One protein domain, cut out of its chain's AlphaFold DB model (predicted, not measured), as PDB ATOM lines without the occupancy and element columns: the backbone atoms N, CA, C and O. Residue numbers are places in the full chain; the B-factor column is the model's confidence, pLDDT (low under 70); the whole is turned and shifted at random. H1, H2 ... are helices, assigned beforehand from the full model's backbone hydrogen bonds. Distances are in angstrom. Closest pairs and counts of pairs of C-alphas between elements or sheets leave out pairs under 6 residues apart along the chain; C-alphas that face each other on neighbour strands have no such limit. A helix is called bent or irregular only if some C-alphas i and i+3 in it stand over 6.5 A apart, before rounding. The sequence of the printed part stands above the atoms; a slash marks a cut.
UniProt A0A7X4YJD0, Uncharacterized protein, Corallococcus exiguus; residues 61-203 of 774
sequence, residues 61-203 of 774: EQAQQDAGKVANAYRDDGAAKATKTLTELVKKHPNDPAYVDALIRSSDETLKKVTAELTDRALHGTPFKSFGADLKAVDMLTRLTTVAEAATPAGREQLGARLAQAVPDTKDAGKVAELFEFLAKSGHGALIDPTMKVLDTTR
ATOM      1  N   GLU A  61     165.833 190.736 213.668       82.50
ATOM      2  CA  GLU A  61     166.430 191.892 214.344       82.50
ATOM      3  C   GLU A  61     166.668 191.646 215.843       82.50
ATOM      4  O   GLU A  61     167.707 192.040 216.376       82.50
ATOM      5  N   GLN A  62     165.749 190.955 216.528       90.38
ATOM      6  CA  GLN A  62     165.906 190.614 217.943       90.38
ATOM      7  C   GLN A  62     167.059 189.623 218.148       90.38
ATOM      8  O   GLN A  62     167.890 189.824 219.035       90.38
ATOM      9  N   ALA A  63     167.172 188.610 217.286       91.12
ATOM     10  CA  ALA A  63     168.294 187.670 217.308       91.12
ATOM     11  C   ALA A  63     169.646 188.381 217.108       91.12
ATOM     12  O   ALA A  63     170.636 188.050 217.761       91.12
ATOM     13  N   GLN A  64     169.688 189.413 216.259       90.94
ATOM     14  CA  GLN A  64     170.894 190.208 216.035       90.94
ATOM     15  C   GLN A  64     171.266 191.083 217.242       90.94
ATOM     16  O   GLN A  64     172.446 191.185 217.588       90.94
ATOM     17  N   GLN A  65     170.286 191.681 217.925       92.56
ATOM     18  CA  GLN A  65     170.529 192.406 219.179       92.56
ATOM     19  C   GLN A  65     171.027 191.468 220.286       92.56
ATOM     20  O   GLN A  65     171.977 191.787 221.008       92.56
ATOM     21  N   ASP A  66     170.417 190.291 220.401       95.69
ATOM     22  CA  ASP A  66     170.783 189.283 221.390       95.69
ATOM     23  C   ASP A  66     172.162 188.663 221.113       95.69
ATOM     24  O   ASP A  66     172.916 188.413 222.057       95.69
ATOM     25  N   ALA A  67     172.581 188.550 219.849       95.56
ATOM     26  CA  ALA A  67     173.960 188.205 219.495       95.56
ATOM     27  C   ALA A  67     174.980 189.214 220.061       95.56
ATOM     28  O   ALA A  67     176.072 188.834 220.490       95.56
ATOM     29  N   GLY A  68     174.609 190.497 220.161       95.31
ATOM     30  CA  GLY A  68     175.405 191.515 220.851       95.31
ATOM     31  C   GLY A  68     175.596 191.217 222.343       95.31
ATOM     32  O   GLY A  68     176.685 191.431 222.881       95.31
ATOM     33  N   LYS A  69     174.579 190.652 223.011       96.50
ATOM     34  CA  LYS A  69     174.677 190.205 224.413       96.50
ATOM     35  C   LYS A  69     175.612 189.008 224.551       96.50
ATOM     36  O   LYS A  69     176.425 188.995 225.469       96.50
ATOM     37  N   VAL A  70     175.555 188.054 223.620       96.56
ATOM     38  CA  VAL A  70     176.485 186.910 223.574       96.56
ATOM     39  C   VAL A  70     177.930 187.391 223.381       96.56
ATOM     40  O   VAL A  70     178.830 186.949 224.094       96.56
ATOM     41  N   ALA A  71     178.155 188.358 222.488       97.00
ATOM     42  CA  ALA A  71     179.474 188.949 222.263       97.00
ATOM     43  C   ALA A  71     179.998 189.733 223.482       97.00
ATOM     44  O   ALA A  71     181.191 189.677 223.783       97.00
ATOM     45  N   ASN A  72     179.128 190.462 224.191       96.62
ATOM     46  CA  ASN A  72     179.485 191.137 225.443       96.62
ATOM     47  C   ASN A  72     179.830 190.114 226.537       96.62
ATOM     48  O   ASN A  72     180.869 190.232 227.172       96.62
ATOM     49  N   ALA A  73     179.022 189.062 226.690       96.69
ATOM     50  CA  ALA A  73     179.280 187.983 227.637       96.69
ATOM     51  C   ALA A  73     180.637 187.302 227.395       96.69
ATOM     52  O   ALA A  73     181.357 187.031 228.354       96.69
ATOM     53  N   TYR A  74     181.009 187.090 226.127       96.25
ATOM     54  CA  TYR A  74     182.338 186.598 225.764       96.25
ATOM     55  C   TYR A  74     183.454 187.567 226.178       96.25
ATOM     56  O   TYR A  74     184.484 187.138 226.688       96.25
ATOM     57  N   ARG A  75     183.270 188.876 225.960       95.75
ATOM     58  CA  ARG A  75     184.260 189.894 226.351       95.75
ATOM     59  C   ARG A  75     184.442 189.990 227.865       95.75
ATOM     60  O   ARG A  75     185.554 190.257 228.303       95.75
ATOM     61  N   ASP A  76     183.379 189.769 228.629       93.50
ATOM     62  CA  ASP A  76     183.420 189.879 230.085       93.50
ATOM     63  C   ASP A  76     184.131 188.698 230.762       93.50
ATOM     64  O   ASP A  76     184.873 188.910 231.714       93.50
ATOM     65  N   ASP A  77     183.847 187.459 230.336       91.38
ATOM     66  CA  ASP A  77     184.267 186.244 231.067       91.38
ATOM     67  C   ASP A  77     184.461 185.017 230.146       91.38
ATOM     68  O   ASP A  77     184.291 183.861 230.539       91.38
ATOM     69  N   GLY A  78     184.783 185.258 228.873       92.88
ATOM     70  CA  GLY A  78     185.195 184.224 227.923       92.88
ATOM     71  C   GLY A  78     184.090 183.268 227.458       92.88
ATOM     72  O   GLY A  78     182.884 183.539 227.551       92.88
ATOM     73  N   ALA A  79     184.508 182.125 226.904       93.81
ATOM     74  CA  ALA A  79     183.613 181.194 226.217       93.81
ATOM     75  C   ALA A  79     182.517 180.581 227.109       93.81
ATOM     76  O   ALA A  79     181.389 180.369 226.650       93.81
ATOM     77  N   ALA A  80     182.800 180.345 228.393       91.56
ATOM     78  CA  ALA A  80     181.836 179.757 229.326       91.56
ATOM     79  C   ALA A  80     180.622 180.674 229.567       91.56
ATOM     80  O   ALA A  80     179.472 180.231 229.508       91.56
ATOM     81  N   LYS A  81     180.847 181.978 229.770       94.06
ATOM     82  CA  LYS A  81     179.751 182.945 229.945       94.06
ATOM     83  C   LYS A  81     179.001 183.193 228.637       94.06
ATOM     84  O   LYS A  81     177.777 183.340 228.656       94.06
ATOM     85  N   ALA A  82     179.703 183.187 227.502       96.12
ATOM     86  CA  ALA A  82     179.091 183.319 226.181       96.12
ATOM     87  C   ALA A  82     178.122 182.166 225.873       96.12
ATOM     88  O   ALA A  82     176.963 182.413 225.542       96.12
ATOM     89  N   THR A  83     178.559 180.915 226.048       95.88
ATOM     90  CA  THR A  83     177.711 179.723 225.847       95.88
ATOM     91  C   THR A  83     176.541 179.683 226.823       95.88
ATOM     92  O   THR A  83     175.418 179.403 226.411       95.88
ATOM     93  N   LYS A  84     176.750 180.054 228.095       96.56
ATOM     94  CA  LYS A  84     175.659 180.200 229.071       96.56
ATOM     95  C   LYS A  84     174.616 181.223 228.621       96.56
ATOM     96  O   LYS A  84     173.429 180.915 228.638       96.56
ATOM     97  N   THR A  85     175.059 182.399 228.180       97.31
ATOM     98  CA  THR A  85     174.173 183.465 227.686       97.31
ATOM     99  C   THR A  85     173.401 183.006 226.451       97.31
ATOM    100  O   THR A  85     172.198 183.228 226.363       97.31
ATOM    101  N   LEU A  86     174.066 182.307 225.526       96.19
ATOM    102  CA  LEU A  86     173.438 181.738 224.336       96.19
ATOM    103  C   LEU A  86     172.323 180.748 224.712       96.19
ATOM    104  O   LEU A  86     171.197 180.889 224.246       96.19
ATOM    105  N   THR A  87     172.591 179.800 225.616       96.56
ATOM    106  CA  THR A  87     171.577 178.849 226.099       96.56
ATOM    107  C   THR A  87     170.426 179.545 226.834       96.56
ATOM    108  O   THR A  87     169.273 179.158 226.667       96.56
ATOM    109  N   GLU A  88     170.703 180.564 227.651       96.75
ATOM    110  CA  GLU A  88     169.665 181.338 228.348       96.75
ATOM    111  C   GLU A  88     168.752 182.097 227.378       96.75
ATOM    112  O   GLU A  88     167.550 182.192 227.625       96.75
ATOM    113  N   LEU A  89     169.296 182.612 226.272       95.75
ATOM    114  CA  LEU A  89     168.520 183.252 225.209       95.75
ATOM    115  C   LEU A  89     167.649 182.232 224.470       95.75
ATOM    116  O   LEU A  89     166.450 182.446 224.346       95.75
ATOM    117  N   VAL A  90     168.202 181.078 224.088       94.88
ATOM    118  CA  VAL A  90     167.424 179.988 223.471       94.88
ATOM    119  C   VAL A  90     166.278 179.527 224.377       94.88
ATOM    120  O   VAL A  90     165.148 179.386 223.924       94.88
ATOM    121  N   LYS A  91     166.520 179.376 225.687       94.31
ATOM    122  CA  LYS A  91     165.480 178.989 226.659       94.31
ATOM    123  C   LYS A  91     164.349 180.011 226.803       94.31
ATOM    124  O   LYS A  91     163.259 179.635 227.225       94.31
ATOM    125  N   LYS A  92     164.580 181.284 226.465       94.00
ATOM    126  CA  LYS A  92     163.530 182.319 226.423       94.00
ATOM    127  C   LYS A  92     162.670 182.235 225.158       94.00
ATOM    128  O   LYS A  92     161.586 182.809 225.143       94.00
ATOM    129  N   HIS A  93     163.123 181.494 224.147       89.62
ATOM    130  CA  HIS A  93     162.456 181.298 222.860       89.62
ATOM    131  C   HIS A  93     162.285 179.793 222.531       89.62
ATOM    132  O   HIS A  93     162.708 179.342 221.468       89.62
ATOM    133  N   PRO A  94     161.665 178.983 223.419       82.75
ATOM    134  CA  PRO A  94     161.712 177.515 223.348       82.75
ATOM    135  C   PRO A  94     161.009 176.895 222.128       82.75
ATOM    136  O   PRO A  94     161.256 175.735 221.820       82.75
ATOM    137  N   ASN A  95     160.158 177.654 221.432       86.00
ATOM    138  CA  ASN A  95     159.387 177.193 220.271       86.00
ATOM    139  C   ASN A  95     159.694 178.004 219.001       86.00
ATOM    140  O   ASN A  95     158.856 178.067 218.104       86.00
ATOM    141  N   ASP A  96     160.864 178.647 218.923       91.12
ATOM    142  CA  ASP A  96     161.251 179.462 217.767       91.12
ATOM    143  C   ASP A  96     162.610 179.033 217.177       91.12
ATOM    144  O   ASP A  96     163.627 179.704 217.372       91.12
ATOM    145  N   PRO A  97     162.658 177.908 216.435       90.94
ATOM    146  CA  PRO A  97     163.888 177.446 215.792       90.94
ATOM    147  C   PRO A  97     164.472 178.459 214.797       90.94
ATOM    148  O   PRO A  97     165.685 178.500 214.600       90.94
ATOM    149  N   ALA A  98     163.631 179.302 214.185       90.12
ATOM    150  CA  ALA A  98     164.073 180.331 213.248       90.12
ATOM    151  C   ALA A  98     164.845 181.453 213.963       90.12
ATOM    152  O   ALA A  98     165.877 181.905 213.459       90.12
ATOM    153  N   TYR A  99     164.395 181.857 215.155       94.69
ATOM    154  CA  TYR A  99     165.156 182.744 216.034       94.69
ATOM    155  C   TYR A  99     166.493 182.120 216.443       94.69
ATOM    156  O   TYR A  99     167.519 182.795 216.371       94.69
ATOM    157  N   VAL A 100     166.508 180.839 216.831       95.06
ATOM    158  CA  VAL A 100     167.745 180.145 217.231       95.06
ATOM    159  C   VAL A 100     168.755 180.126 216.082       95.06
ATOM    160  O   VAL A 100     169.914 180.493 216.279       95.06
ATOM    161  N   ASP A 101     168.321 179.792 214.867       93.88
ATOM    162  CA  ASP A 101     169.169 179.821 213.672       93.88
ATOM    163  C   ASP A 101     169.698 181.228 213.362       93.88
ATOM    164  O   ASP A 101     170.876 181.401 213.034       93.88
ATOM    165  N   ALA A 102     168.845 182.253 213.470       93.81
ATOM    166  CA  ALA A 102     169.253 183.641 213.290       93.81
ATOM    167  C   ALA A 102     170.273 184.066 214.357       93.81
ATOM    168  O   ALA A 102     171.264 184.713 214.027       93.81
ATOM    169  N   LEU A 103     170.093 183.644 215.611       96.38
ATOM    170  CA  LEU A 103     171.005 183.936 216.716       96.38
ATOM    171  C   LEU A 103     172.360 183.248 216.524       96.38
ATOM    172  O   LEU A 103     173.396 183.885 216.731       96.38
ATOM    173  N   ILE A 104     172.370 181.984 216.081       96.06
ATOM    174  CA  ILE A 104     173.586 181.255 215.687       96.06
ATOM    175  C   ILE A 104     174.309 182.030 214.580       96.06
ATOM    176  O   ILE A 104     175.502 182.313 214.698       96.06
ATOM    177  N   ARG A 105     173.581 182.438 213.534       95.00
ATOM    178  CA  ARG A 105     174.146 183.171 212.396       95.00
ATOM    179  C   ARG A 105     174.689 184.542 212.784       95.00
ATOM    180  O   ARG A 105     175.764 184.919 212.332       95.00
ATOM    181  N   SER A 106     173.978 185.286 213.622       95.56
ATOM    182  CA  SER A 106     174.399 186.612 214.078       95.56
ATOM    183  C   SER A 106     175.525 186.553 215.114       95.56
ATOM    184  O   SER A 106     176.284 187.512 215.238       95.56
ATOM    185  N   SER A 107     175.685 185.434 215.826       96.50
ATOM    186  CA  SER A 107     176.751 185.225 216.821       96.50
ATOM    187  C   SER A 107     178.025 184.601 216.239       96.50
ATOM    188  O   SER A 107     178.919 184.230 216.999       96.50
ATOM    189  N   ASP A 108     178.134 184.486 214.913       94.56
ATOM    190  CA  ASP A 108     179.146 183.684 214.216       94.56
ATOM    191  C   ASP A 108     180.596 183.962 214.647       94.56
ATOM    192  O   ASP A 108     181.337 183.040 214.986       94.56
ATOM    193  N   GLU A 109     180.994 185.235 214.713       95.50
ATOM    194  CA  GLU A 109     182.346 185.633 215.133       95.50
ATOM    195  C   GLU A 109     182.644 185.283 216.595       95.50
ATOM    196  O   GLU A 109     183.774 184.939 216.945       95.50
ATOM    197  N   THR A 110     181.631 185.338 217.462       96.19
ATOM    198  CA  THR A 110     181.777 184.922 218.862       96.19
ATOM    199  C   THR A 110     181.858 183.404 218.953       96.19
ATOM    200  O   THR A 110     182.719 182.879 219.655       96.19
ATOM    201  N   LEU A 111     181.023 182.690 218.193       95.62
ATOM    202  CA  LEU A 111     181.016 181.231 218.147       95.62
ATOM    203  C   LEU A 111     182.342 180.660 217.638       95.62
ATOM    204  O   LEU A 111     182.816 179.693 218.219       95.62
ATOM    205  N   LYS A 112     182.998 181.284 216.650       95.00
ATOM    206  CA  LYS A 112     184.359 180.900 216.220       95.00
ATOM    207  C   LYS A 112     185.368 180.925 217.370       95.00
ATOM    208  O   LYS A 112     186.194 180.027 217.491       95.00
ATOM    209  N   LYS A 113     185.313 181.957 218.214       95.25
ATOM    210  CA  LYS A 113     186.218 182.091 219.365       95.25
ATOM    211  C   LYS A 113     185.872 181.095 220.468       95.25
ATOM    212  O   LYS A 113     186.766 180.474 221.029       95.25
ATOM    213  N   VAL A 114     184.578 180.899 220.723       94.88
ATOM    214  CA  VAL A 114     184.067 179.893 221.664       94.88
ATOM    215  C   VAL A 114     184.517 178.488 221.266       94.88
ATOM    216  O   VAL A 114     185.039 177.767 222.111       94.88
ATOM    217  N   THR A 115     184.352 178.088 219.999       92.50
ATOM    218  CA  THR A 115     184.749 176.747 219.549       92.50
ATOM    219  C   THR A 115     186.267 176.567 219.537       92.50
ATOM    220  O   THR A 115     186.743 175.473 219.849       92.50
ATOM    221  N   ALA A 116     187.035 177.624 219.258       92.31
ATOM    222  CA  ALA A 116     188.492 177.612 219.389       92.31
ATOM    223  C   ALA A 116     188.950 177.422 220.847       92.31
ATOM    224  O   ALA A 116     189.755 176.534 221.103       92.31
ATOM    225  N   GLU A 117     188.403 178.184 221.804       92.81
ATOM    226  CA  GLU A 117     188.732 178.036 223.233       92.81
ATOM    227  C   GLU A 117     188.298 176.666 223.774       92.81
ATOM    228  O   GLU A 117     189.023 176.029 224.536       92.81
ATOM    229  N   LEU A 118     187.130 176.178 223.353       89.94
ATOM    230  CA  LEU A 118     186.661 174.837 223.693       89.94
ATOM    231  C   LEU A 118     187.643 173.759 223.215       89.94
ATOM    232  O   LEU A 118     187.959 172.834 223.963       89.94
ATOM    233  N   THR A 119     188.123 173.880 221.977       87.75
ATOM    234  CA  THR A 119     189.068 172.922 221.400       87.75
ATOM    235  C   THR A 119     190.424 173.007 222.092       87.75
ATOM    236  O   THR A 119     190.981 171.977 222.451       87.75
ATOM    237  N   ASP A 120     190.931 174.213 222.345       88.81
ATOM    238  CA  ASP A 120     192.178 174.439 223.085       88.81
ATOM    239  C   ASP A 120     192.142 173.766 224.467       88.81
ATOM    240  O   ASP A 120     193.031 172.984 224.815       88.81
ATOM    241  N   ARG A 121     191.040 173.946 225.205       86.69
ATOM    242  CA  ARG A 121     190.808 173.263 226.485       86.69
ATOM    243  C   ARG A 121     190.752 171.746 226.350       86.69
ATOM    244  O   ARG A 121     191.304 171.050 227.192       86.69
ATOM    245  N   ALA A 122     190.125 171.219 225.301       84.19
ATOM    246  CA  ALA A 122     190.108 169.777 225.059       84.19
ATOM    247  C   ALA A 122     191.515 169.220 224.756       84.19
ATOM    248  O   ALA A 122     191.848 168.113 225.172       84.19
ATOM    249  N   LEU A 123     192.363 169.986 224.063       83.56
ATOM    250  CA  LEU A 123     193.718 169.568 223.686       83.56
ATOM    251  C   LEU A 123     194.721 169.653 224.846       83.56
ATOM    252  O   LEU A 123     195.597 168.784 224.972       83.56
ATOM    253  N   HIS A 124     194.602 170.699 225.665       82.69
ATOM    254  CA  HIS A 124     195.579 171.076 226.691       82.69
ATOM    255  C   HIS A 124     195.084 170.885 228.135       82.69
ATOM    256  O   HIS A 124     195.867 171.054 229.070       82.69
ATOM    257  N   GLY A 125     193.816 170.519 228.332       67.88
ATOM    258  CA  GLY A 125     193.228 170.231 229.639       67.88
ATOM    259  C   GLY A 125     193.738 168.935 230.275       67.88
ATOM    260  O   GLY A 125     194.416 168.116 229.648       67.88
ATOM    261  N   THR A 126     193.412 168.736 231.555       60.69
ATOM    262  CA  THR A 126     193.719 167.489 232.265       60.69
ATOM    263  C   THR A 126     193.028 166.299 231.588       60.69
ATOM    264  O   THR A 126     191.852 166.394 231.231       60.69
ATOM    265  N   PRO A 127     193.725 165.159 231.413       56.59
ATOM    266  CA  PRO A 127     193.156 163.999 230.738       56.59
ATOM    267  C   PRO A 127     191.899 163.482 231.455       56.59
ATOM    268  O   PRO A 127     191.882 163.325 232.682       56.59
ATOM    269  N   PHE A 128     190.874 163.135 230.667       55.81
ATOM    270  CA  PHE A 128     189.547 162.685 231.119       55.81
ATOM    271  C   PHE A 128     189.555 161.445 232.030       55.81
ATOM    272  O   PHE A 128     188.563 161.159 232.693       55.81
ATOM    273  N   LYS A 129     190.673 160.708 232.100       48.81
ATOM    274  CA  LYS A 129     190.835 159.512 232.948       48.81
ATOM    275  C   LYS A 129     190.922 159.809 234.452       48.81
ATOM    276  O   LYS A 129     190.916 158.873 235.245       48.81
ATOM    277  N   SER A 130     191.014 161.076 234.856       43.91
ATOM    278  CA  SER A 130     190.992 161.489 236.265       43.91
ATOM    279  C   SER A 130     189.619 162.062 236.640       43.91
ATOM    280  O   SER A 130     189.060 162.866 235.896       43.91
ATOM    281  N   PHE A 131     189.052 161.632 237.777       36.41
ATOM    282  CA  PHE A 131     187.827 162.201 238.360       36.41
ATOM    283  C   PHE A 131     188.077 163.687 238.681       36.41
ATOM    284  O   PHE A 131     188.599 164.032 239.736       36.41
ATOM    285  N   GLY A 132     187.792 164.549 237.705       43.94
ATOM    286  CA  GLY A 132     188.197 165.957 237.691       43.94
ATOM    287  C   GLY A 132     188.530 166.468 236.285       43.94
ATOM    288  O   GLY A 132     189.428 167.297 236.142       43.94
ATOM    289  N   ALA A 133     187.852 165.947 235.251       52.78
ATOM    290  CA  ALA A 133     187.927 166.465 233.884       52.78
ATOM    291  C   ALA A 133     187.730 167.992 233.867       52.78
ATOM    292  O   ALA A 133     187.144 168.539 234.805       52.78
ATOM    293  N   ASP A 134     188.168 168.684 232.809       66.88
ATOM    294  CA  ASP A 134     187.838 170.102 232.617       66.88
ATOM    295  C   ASP A 134     186.317 170.247 232.419       66.88
ATOM    296  O   ASP A 134     185.801 170.311 231.302       66.88
ATOM    297  N   LEU A 135     185.581 170.264 233.540       72.88
ATOM    298  CA  LEU A 135     184.127 170.372 233.628       72.88
ATOM    299  C   LEU A 135     183.624 171.584 232.844       72.88
ATOM    300  O   LEU A 135     182.477 171.590 232.417       72.88
ATOM    301  N   LYS A 136     184.480 172.591 232.616       82.75
ATOM    302  CA  LYS A 136     184.148 173.757 231.801       82.75
ATOM    303  C   LYS A 136     184.064 173.412 230.318       82.75
ATOM    304  O   LYS A 136     183.138 173.878 229.670       82.75
ATOM    305  N   ALA A 137     184.977 172.606 229.771       85.06
ATOM    306  CA  ALA A 137     184.899 172.170 228.373       85.06
ATOM    307  C   ALA A 137     183.648 171.312 228.131       85.06
ATOM    308  O   ALA A 137     182.919 171.528 227.164       85.06
ATOM    309  N   VAL A 138     183.353 170.405 229.067       84.50
ATOM    310  CA  VAL A 138     182.121 169.606 229.062       84.50
ATOM    311  C   VAL A 138     180.882 170.499 229.129       84.50
ATOM    312  O   VAL A 138     180.054 170.431 228.229       84.50
ATOM    313  N   ASP A 139     180.774 171.378 230.131       87.19
ATOM    314  CA  ASP A 139     179.619 172.271 230.314       87.19
ATOM    315  C   ASP A 139     179.409 173.194 229.102       87.19
ATOM    316  O   ASP A 139     178.280 173.388 228.653       87.19
ATOM    317  N   MET A 140     180.488 173.718 228.512       90.56
ATOM    318  CA  MET A 140     180.413 174.528 227.294       90.56
ATOM    319  C   MET A 140     179.871 173.738 226.104       90.56
ATOM    320  O   MET A 140     178.972 174.226 225.418       90.56
ATOM    321  N   LEU A 141     180.391 172.534 225.848       88.88
ATOM    322  CA  LEU A 141     179.912 171.731 224.728       88.88
ATOM    323  C   LEU A 141     178.477 171.231 224.983       88.88
ATOM    324  O   LEU A 141     177.666 171.301 224.066       88.88
ATOM    325  N   THR A 142     178.104 170.858 226.218       89.62
ATOM    326  CA  THR A 142     176.711 170.543 226.598       89.62
ATOM    327  C   THR A 142     175.770 171.700 226.265       89.62
ATOM    328  O   THR A 142     174.738 171.500 225.627       89.62
ATOM    329  N   ARG A 143     176.137 172.930 226.646       93.06
ATOM    330  CA  ARG A 143     175.356 174.143 226.353       93.06
ATOM    331  C   ARG A 143     175.203 174.390 224.858       93.06
ATOM    332  O   ARG A 143     174.115 174.767 224.422       93.06
ATOM    333  N   LEU A 144     176.266 174.179 224.080       93.50
ATOM    334  CA  LEU A 144     176.210 174.272 222.621       93.50
ATOM    335  C   LEU A 144     175.288 173.202 222.030       93.50
ATOM    336  O   LEU A 144     174.499 173.523 221.144       93.50
ATOM    337  N   THR A 145     175.317 171.970 222.543       88.81
ATOM    338  CA  THR A 145     174.384 170.925 222.109       88.81
ATOM    339  C   THR A 145     172.940 171.304 222.430       88.81
ATOM    340  O   THR A 145     172.096 171.198 221.551       88.81
ATOM    341  N   THR A 146     172.641 171.846 223.616       90.75
ATOM    342  CA  THR A 146     171.284 172.340 223.934       90.75
ATOM    343  C   THR A 146     170.814 173.418 222.952       90.75
ATOM    344  O   THR A 146     169.649 173.452 222.565       90.75
ATOM    345  N   VAL A 147     171.715 174.308 222.521       93.81
ATOM    346  CA  VAL A 147     171.407 175.314 221.489       93.81
ATOM    347  C   VAL A 147     171.125 174.635 220.145       93.81
ATOM    348  O   VAL A 147     170.177 175.005 219.461       93.81
ATOM    349  N   ALA A 148     171.905 173.616 219.782       91.62
ATOM    350  CA  ALA A 148     171.716 172.850 218.553       91.62
ATOM    351  C   ALA A 148     170.410 172.037 218.545       91.62
ATOM    352  O   ALA A 148     169.738 171.961 217.520       91.62
ATOM    353  N   GLU A 149     170.018 171.457 219.678       90.25
ATOM    354  CA  GLU A 149     168.762 170.713 219.833       90.25
ATOM    355  C   GLU A 149     167.545 171.595 219.512       90.25
ATOM    356  O   GLU A 149     166.634 171.135 218.824       90.25
ATOM    357  N   ALA A 150     167.579 172.871 219.913       92.12
ATOM    358  CA  ALA A 150     166.533 173.860 219.631       92.12
ATOM    359  C   ALA A 150     166.605 174.491 218.222       92.12
ATOM    360  O   ALA A 150     165.671 175.178 217.810       92.12
ATOM    361  N   ALA A 151     167.704 174.287 217.491       92.62
ATOM    362  CA  ALA A 151     167.916 174.825 216.149       92.62
ATOM    363  C   ALA A 151     167.280 173.944 215.058       92.62
ATOM    364  O   ALA A 151     167.017 172.753 215.268       92.62
ATOM    365  N   THR A 152     167.095 174.503 213.856       92.38
ATOM    366  CA  THR A 152     166.746 173.690 212.679       92.38
ATOM    367  C   THR A 152     167.971 172.896 212.191       92.38
ATOM    368  O   THR A 152     169.100 173.168 212.622       92.38
ATOM    369  N   PRO A 153     167.818 171.935 211.255       89.62
ATOM    370  CA  PRO A 153     168.963 171.242 210.661       89.62
ATOM    371  C   PRO A 153     170.042 172.187 210.104       89.62
ATOM    372  O   PRO A 153     171.226 171.912 210.275       89.62
ATOM    373  N   ALA A 154     169.661 173.332 209.524       87.56
ATOM    374  CA  ALA A 154     170.616 174.306 208.994       87.56
ATOM    375  C   ALA A 154     171.434 174.991 210.105       87.56
ATOM    376  O   ALA A 154     172.650 175.151 209.974       87.56
ATOM    377  N   GLY A 155     170.799 175.358 211.225       91.12
ATOM    378  CA  GLY A 155     171.498 175.910 212.387       91.12
ATOM    379  C   GLY A 155     172.445 174.899 213.041       91.12
ATOM    380  O   GLY A 155     173.573 175.252 213.402       91.12
ATOM    381  N   ARG A 156     172.038 173.624 213.118       92.44
ATOM    382  CA  ARG A 156     172.894 172.517 213.588       92.44
ATOM    383  C   ARG A 156     174.122 172.331 212.701       92.44
ATOM    384  O   ARG A 156     175.229 172.210 213.222       92.44
ATOM    385  N   GLU A 157     173.946 172.354 211.380       88.44
ATOM    386  CA  GLU A 157     175.053 172.296 210.418       88.44
ATOM    387  C   GLU A 157     176.015 173.473 210.570       88.44
ATOM    388  O   GLU A 157     177.229 173.270 210.576       88.44
ATOM    389  N   GLN A 158     175.504 174.690 210.773       92.00
ATOM    390  CA  GLN A 158     176.356 175.855 210.991       92.00
ATOM    391  C   GLN A 158     177.188 175.726 212.278       92.00
ATOM    392  O   GLN A 158     178.397 175.964 212.247       92.00
ATOM    393  N   LEU A 159     176.581 175.318 213.398       92.25
ATOM    394  CA  LEU A 159     177.317 175.082 214.647       92.25
ATOM    395  C   LEU A 159     178.338 173.947 214.512       92.25
ATOM    396  O   LEU A 159     179.487 174.108 214.929       92.25
ATOM    397  N   GLY A 160     177.951 172.835 213.882       90.06
ATOM    398  CA  GLY A 160     178.850 171.714 213.611       90.06
ATOM    399  C   GLY A 160     180.048 172.123 212.757       90.06
ATOM    400  O   GLY A 160     181.186 171.792 213.083       90.06
ATOM    401  N   ALA A 161     179.835 172.944 211.726       89.81
ATOM    402  CA  ALA A 161     180.913 173.472 210.898       89.81
ATOM    403  C   ALA A 161     181.910 174.329 211.694       89.81
ATOM    404  O   ALA A 161     183.115 174.264 211.449       89.81
ATOM    405  N   ARG A 162     181.435 175.121 212.664       92.38
ATOM    406  CA  ARG A 162     182.302 175.945 213.527       92.38
ATOM    407  C   ARG A 162     183.114 175.116 214.508       92.38
ATOM    408  O   ARG A 162     184.271 175.452 214.758       92.38
ATOM    409  N   LEU A 163     182.534 174.043 215.038       90.56
ATOM    410  CA  LEU A 163     183.268 173.073 215.845       90.56
ATOM    411  C   LEU A 163     184.329 172.369 215.000       90.56
ATOM    412  O   LEU A 163     185.499 172.373 215.371       90.56
ATOM    413  N   ALA A 164     183.959 171.876 213.818       89.94
ATOM    414  CA  ALA A 164     184.873 171.195 212.902       89.94
ATOM    415  C   ALA A 164     186.068 172.075 212.502       89.94
ATOM    416  O   ALA A 164     187.211 171.625 212.487       89.94
ATOM    417  N   GLN A 165     185.827 173.362 212.239       90.94
ATOM    418  CA  GLN A 165     186.876 174.341 211.932       90.94
ATOM    419  C   GLN A 165     187.827 174.622 213.103       90.94
ATOM    420  O   GLN A 165     188.936 175.112 212.873       90.94
ATOM    421  N   ALA A 166     187.429 174.335 214.339       90.19
ATOM    422  CA  ALA A 166     188.297 174.492 215.495       90.19
ATOM    423  C   ALA A 166     189.173 173.247 215.733       90.19
ATOM    424  O   ALA A 166     190.332 173.405 216.107       90.19
ATOM    425  N   VAL A 167     188.689 172.035 215.421       89.75
ATOM    426  CA  VAL A 167     189.414 170.764 215.662       89.75
ATOM    427  C   VAL A 167     190.686 170.647 214.810       89.75
ATOM    428  O   VAL A 167     190.567 170.569 213.588       89.75
ATOM    429  N   PRO A 168     191.903 170.583 215.378       87.12
ATOM    430  CA  PRO A 168     193.135 170.555 214.585       87.12
ATOM    431  C   PRO A 168     193.206 169.318 213.679       87.12
ATOM    432  O   PRO A 168     192.896 168.218 214.117       87.12
ATOM    433  N   ASP A 169     193.689 169.465 212.439       88.62
ATOM    434  CA  ASP A 169     193.877 168.341 211.500       88.62
ATOM    435  C   ASP A 169     195.163 167.543 211.805       88.62
ATOM    436  O   ASP A 169     196.101 167.447 211.011       88.62
ATOM    437  N   THR A 170     195.245 167.029 213.030       86.06
ATOM    438  CA  THR A 170     196.408 166.333 213.594       86.06
ATOM    439  C   THR A 170     195.952 165.154 214.455       86.06
ATOM    440  O   THR A 170     194.761 164.996 214.710       86.06
ATOM    441  N   LYS A 171     196.902 164.352 214.953       81.25
ATOM    442  CA  LYS A 171     196.606 163.237 215.870       81.25
ATOM    443  C   LYS A 171     195.972 163.686 217.191       81.25
ATOM    444  O   LYS A 171     195.258 162.917 217.824       81.25
ATOM    445  N   ASP A 172     196.189 164.936 217.600       82.31
ATOM    446  CA  ASP A 172     195.617 165.460 218.843       82.31
ATOM    447  C   ASP A 172     194.090 165.649 218.768       82.31
ATOM    448  O   ASP A 172     193.441 165.787 219.805       82.31
ATOM    449  N   ALA A 173     193.488 165.569 217.570       84.19
ATOM    450  CA  ALA A 173     192.034 165.551 217.390       84.19
ATOM    451  C   ALA A 173     191.341 164.432 218.189       84.19
ATOM    452  O   ALA A 173     190.192 164.604 218.595       84.19
ATOM    453  N   GLY A 174     192.042 163.331 218.492       79.38
ATOM    454  CA  GLY A 174     191.523 162.259 219.347       79.38
ATOM    455  C   GLY A 174     191.091 162.738 220.741       79.38
ATOM    456  O   GLY A 174     190.092 162.259 221.267       79.38
ATOM    457  N   LYS A 175     191.749 163.756 221.316       81.94
ATOM    458  CA  LYS A 175     191.342 164.340 222.611       81.94
ATOM    459  C   LYS A 175     190.011 165.088 222.526       81.94
ATOM    460  O   LYS A 175     189.227 165.096 223.470       81.94
ATOM    461  N   VAL A 176     189.738 165.703 221.378       83.38
ATOM    462  CA  VAL A 176     188.456 166.361 221.105       83.38
ATOM    463  C   VAL A 176     187.362 165.308 220.901       83.38
ATOM    464  O   VAL A 176     186.236 165.492 221.359       83.38
ATOM    465  N   ALA A 177     187.699 164.169 220.292       78.12
ATOM    466  CA  ALA A 177     186.788 163.038 220.144       78.12
ATOM    467  C   ALA A 177     186.320 162.465 221.491       78.12
ATOM    468  O   ALA A 177     185.139 162.156 221.636       78.12
ATOM    469  N   GLU A 178     187.208 162.378 222.489       77.81
ATOM    470  CA  GLU A 178     186.855 161.954 223.856       77.81
ATOM    471  C   GLU A 178     185.813 162.886 224.510       77.81
ATOM    472  O   GLU A 178     184.922 162.428 225.228       77.81
ATOM    473  N   LEU A 179     185.870 164.193 224.227       79.81
ATOM    474  CA  LEU A 179     184.875 165.157 224.709       79.81
ATOM    475  C   LEU A 179     183.505 164.933 224.042       79.81
ATOM    476  O   LEU A 179     182.476 164.926 224.722       79.81
ATOM    477  N   PHE A 180     183.479 164.707 222.724       77.94
ATOM    478  CA  PHE A 180     182.246 164.354 222.011       77.94
ATOM    479  C   PHE A 180     181.674 163.003 222.480       77.94
ATOM    480  O   PHE A 180     180.457 162.873 222.601       77.94
ATOM    481  N   GLU A 181     182.526 162.029 222.821       72.81
ATOM    482  CA  GLU A 181     182.115 160.757 223.436       72.81
ATOM    483  C   GLU A 181     181.372 160.981 224.755       72.81
ATOM    484  O   GLU A 181     180.295 160.415 224.967       72.81
ATOM    485  N   PHE A 182     181.939 161.798 225.646       76.38
ATOM    486  CA  PHE A 182     181.334 162.082 226.944       76.38
ATOM    487  C   PHE A 182     179.916 162.653 226.793       76.38
ATOM    488  O   PHE A 182     178.991 162.255 227.508       76.38
ATOM    489  N   LEU A 183     179.716 163.549 225.824       72.75
ATOM    490  CA  LEU A 183     178.399 164.117 225.557       72.75
ATOM    491  C   LEU A 183     177.421 163.135 224.937       72.75
ATOM    492  O   LEU A 183     176.255 163.133 225.328       72.75
ATOM    493  N   ALA A 184     177.885 162.285 224.022       69.06
ATOM    494  CA  ALA A 184     177.058 161.234 223.446       69.06
ATOM    495  C   ALA A 184     176.491 160.325 224.554       69.06
ATOM    496  O   ALA A 184     175.296 160.037 224.569       69.06
ATOM    497  N   LYS A 185     177.323 159.948 225.537       69.56
ATOM    498  CA  LYS A 185     176.899 159.171 226.721       69.56
ATOM    499  C   LYS A 185     175.919 159.917 227.627       69.56
ATOM    500  O   LYS A 185     175.134 159.281 228.317       69.56
ATOM    501  N   SER A 186     175.961 161.245 227.616       68.56
ATOM    502  CA  SER A 186     175.096 162.103 228.433       68.56
ATOM    503  C   SER A 186     173.802 162.519 227.717       68.56
ATOM    504  O   SER A 186     173.091 163.382 228.216       68.56
ATOM    505  N   GLY A 187     173.498 161.944 226.543       65.50
ATOM    506  CA  GLY A 187     172.301 162.271 225.756       65.50
ATOM    507  C   GLY A 187     172.401 163.562 224.933       65.50
ATOM    508  O   GLY A 187     171.409 163.999 224.365       65.50
ATOM    509  N   HIS A 188     173.591 164.161 224.828       73.94
ATOM    510  CA  HIS A 188     173.825 165.459 224.186       73.94
ATOM    511  C   HIS A 188     174.570 165.327 222.846       73.94
ATOM    512  O   HIS A 188     175.635 165.918 222.641       73.94
ATOM    513  N   GLY A 189     174.012 164.541 221.918       69.75
ATOM    514  CA  GLY A 189     174.664 164.157 220.656       69.75
ATOM    515  C   GLY A 189     174.400 165.048 219.433       69.75
ATOM    516  O   GLY A 189     175.022 164.832 218.397       69.75
ATOM    517  N   ALA A 190     173.523 166.056 219.512       78.94
ATOM    518  CA  ALA A 190     172.996 166.768 218.332       78.94
ATOM    519  C   ALA A 190     174.042 167.478 217.441       78.94
ATOM    520  O   ALA A 190     173.748 167.807 216.292       78.94
ATOM    521  N   LEU A 191     175.252 167.727 217.955       82.69
ATOM    522  CA  LEU A 191     176.346 168.372 217.220       82.69
ATOM    523  C   LEU A 191     177.373 167.400 216.636       82.69
ATOM    524  O   LEU A 191     178.221 167.829 215.854       82.69
ATOM    525  N   ILE A 192     177.306 166.115 216.978       78.88
ATOM    526  CA  ILE A 192     178.308 165.125 216.577       78.88
ATOM    527  C   ILE A 192     178.292 164.918 215.056       78.88
ATOM    528  O   ILE A 192     179.312 165.139 214.400       78.88
ATOM    529  N   ASP A 193     177.144 164.561 214.477       77.00
ATOM    530  CA  ASP A 193     177.046 164.276 213.038       77.00
ATOM    531  C   ASP A 193     177.306 165.505 212.156       77.00
ATOM    532  O   ASP A 193     178.105 165.402 211.218       77.00
ATOM    533  N   PRO A 194     176.743 166.696 212.458       81.94
ATOM    534  CA  PRO A 194     177.042 167.895 211.683       81.94
ATOM    535  C   PRO A 194     178.522 168.299 211.741       81.94
ATOM    536  O   PRO A 194     179.067 168.775 210.747       81.94
ATOM    537  N   THR A 195     179.196 168.082 212.879       84.88
ATOM    538  CA  THR A 195     180.643 168.327 213.006       84.88
ATOM    539  C   THR A 195     181.434 167.348 212.142       84.88
ATOM    540  O   THR A 195     182.303 167.760 211.374       84.88
ATOM    541  N   MET A 196     181.109 166.056 212.215       79.38
ATOM    542  CA  MET A 196     181.812 165.014 211.463       79.38
ATOM    543  C   MET A 196     181.694 165.189 209.955       79.38
ATOM    544  O   MET A 196     182.709 165.135 209.271       79.38
ATOM    545  N   LYS A 197     180.502 165.526 209.446       80.88
ATOM    546  CA  LYS A 197     180.278 165.802 208.018       80.88
ATOM    547  C   LYS A 197     181.237 166.866 207.464       80.88
ATOM    548  O   LYS A 197     181.700 166.780 206.325       80.88
ATOM    549  N   VAL A 198     181.554 167.883 208.269       84.25
ATOM    550  CA  VAL A 198     182.496 168.943 207.883       84.25
ATOM    551  C   VAL A 198     183.946 168.496 208.069       84.25
ATOM    552  O   VAL A 198     184.785 168.808 207.223       84.25
ATOM    553  N   LEU A 199     184.261 167.738 209.123       84.31
ATOM    554  CA  LEU A 199     185.598 167.166 209.307       84.31
ATOM    555  C   LEU A 199     185.974 166.221 208.160       84.31
ATOM    556  O   LEU A 199     187.069 166.352 207.621       84.31
ATOM    557  N   ASP A 200     185.064 165.350 207.723       78.69
ATOM    558  CA  ASP A 200     185.304 164.377 206.649       78.69
ATOM    559  C   ASP A 200     185.736 165.047 205.335       78.69
ATOM    560  O   ASP A 200     186.540 164.504 204.581       78.69
ATOM    561  N   THR A 201     185.233 166.256 205.071       80.69
ATOM    562  CA  THR A 201     185.510 167.000 203.835       80.69
ATOM    563  C   THR A 201     186.673 167.979 203.959       80.69
ATOM    564  O   THR A 201     187.377 168.221 202.979       80.69
ATOM    565  N   THR A 202     186.887 168.561 205.141       83.81
ATOM    566  CA  THR A 202     187.835 169.675 205.319       83.81
ATOM    567  C   THR A 202     189.067 169.326 206.147       83.81
ATOM    568  O   THR A 202     190.075 170.026 206.042       83.81
ATOM    569  N   ARG A 203     189.001 168.275 206.976       85.75
ATOM    570  CA  ARG A 203     190.032 167.873 207.952       85.75
ATOM    571  C   ARG A 203     190.091 166.344 208.093       85.75
ATOM    572  O   ARG A 203     189.695 165.791 209.124       85.75
TER     573      ARG A 203
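AT A GLANCE: This is residues 61 to 203 of the 774 residues of an uncharacterized protein of Corallococcus exiguus (UniProt A0A7X4YJD0). A compact body of seven helices has H4 in its middle, with H1b along one side of it, H5 along another and H3 crossing beside them at steeper tilts. The first helix, H1, folds back on itself so that its arm H1a packs on H1b away from H4; H6 packs across H3 and H4, and H7 packs on H5. The printed part has 143 residues, in the order H1 to H7 with no named strand, and is all helix. The radius of gyration of the C-alphas is 14.2 A, and the spans are 42 by 32 by 25 A.

HOW THE PARTS SIT: H1, residues 61 to 92, was assigned as one helix by its hydrogen bonds but is bent: C-alphas 76 and 79 are 9.5 A apart. Its arms H1a, residues 61 to 76, and H1b, residues 79 to 92, touch at Tyr 74 and Ala 82, their closest C-alphas, 4.6 A apart, and run opposite ways at a shallow tilt of 29 degrees. H2, residues 97 to 106, touches H1a, whose residues 63 to 67 alone take part; the closest C-alphas, of Ala 63 and Leu 103, are 4.7 A apart. H3, residues 108 to 124, touches H1b at a steep tilt of 51 degrees, with residues 79 to 83 of H1b alone; the closest C-alphas, of Ala 79 and Val 114, are 4.8 A apart. H4, residues 135 to 150, is the hub, touching 5 other helices. It touches H1b at a shallow tilt of 30 degrees, the same way, with the C-alphas of Ala 80 and Met 140 closest at 5.8 A. H5, residues 153 to 166, forms a helical hairpin with H4. H1b, H2, H4 and H5 form an up and down bundle, each running against the one before it. H6, residues 173 to 185, touches H3 about perpendicular, at 78 degrees, with the C-alphas of Ala 122 and Val 176 closest at 5.5 A. H7, residues 192 to 202, touches H5 at a steep tilt of 57 degrees, with the C-alphas of Gly 160 and Thr 195 closest at 3.9 A; H7 and H4 are apart. Every O i to N i+4 pair is within hydrogen-bond range in H1a, H1b, H2, H4 and H5; the counts are 12 of 13 in H3, 8 of 9 in H6 and 5 of 7 in H7.

IN THESE COORDINATES: H1a begins at C-alpha 61, (166.430, 191.892, 214.344), and is 23.2 A long; H1b is 20.1 A. H3 is 24.2 A, H4 22.8 A and H5 20.2 A. H7 ends at C-alpha 202, (187.835, 169.675, 205.319).

THE WHOLE: The C-alphas of Glu 61 and Ser 130 are the farthest apart, at 44.8 A. The printed part has no cut and no long link. The pLDDT is under 70 at residues 125 to 134, 184 to 187 and 189.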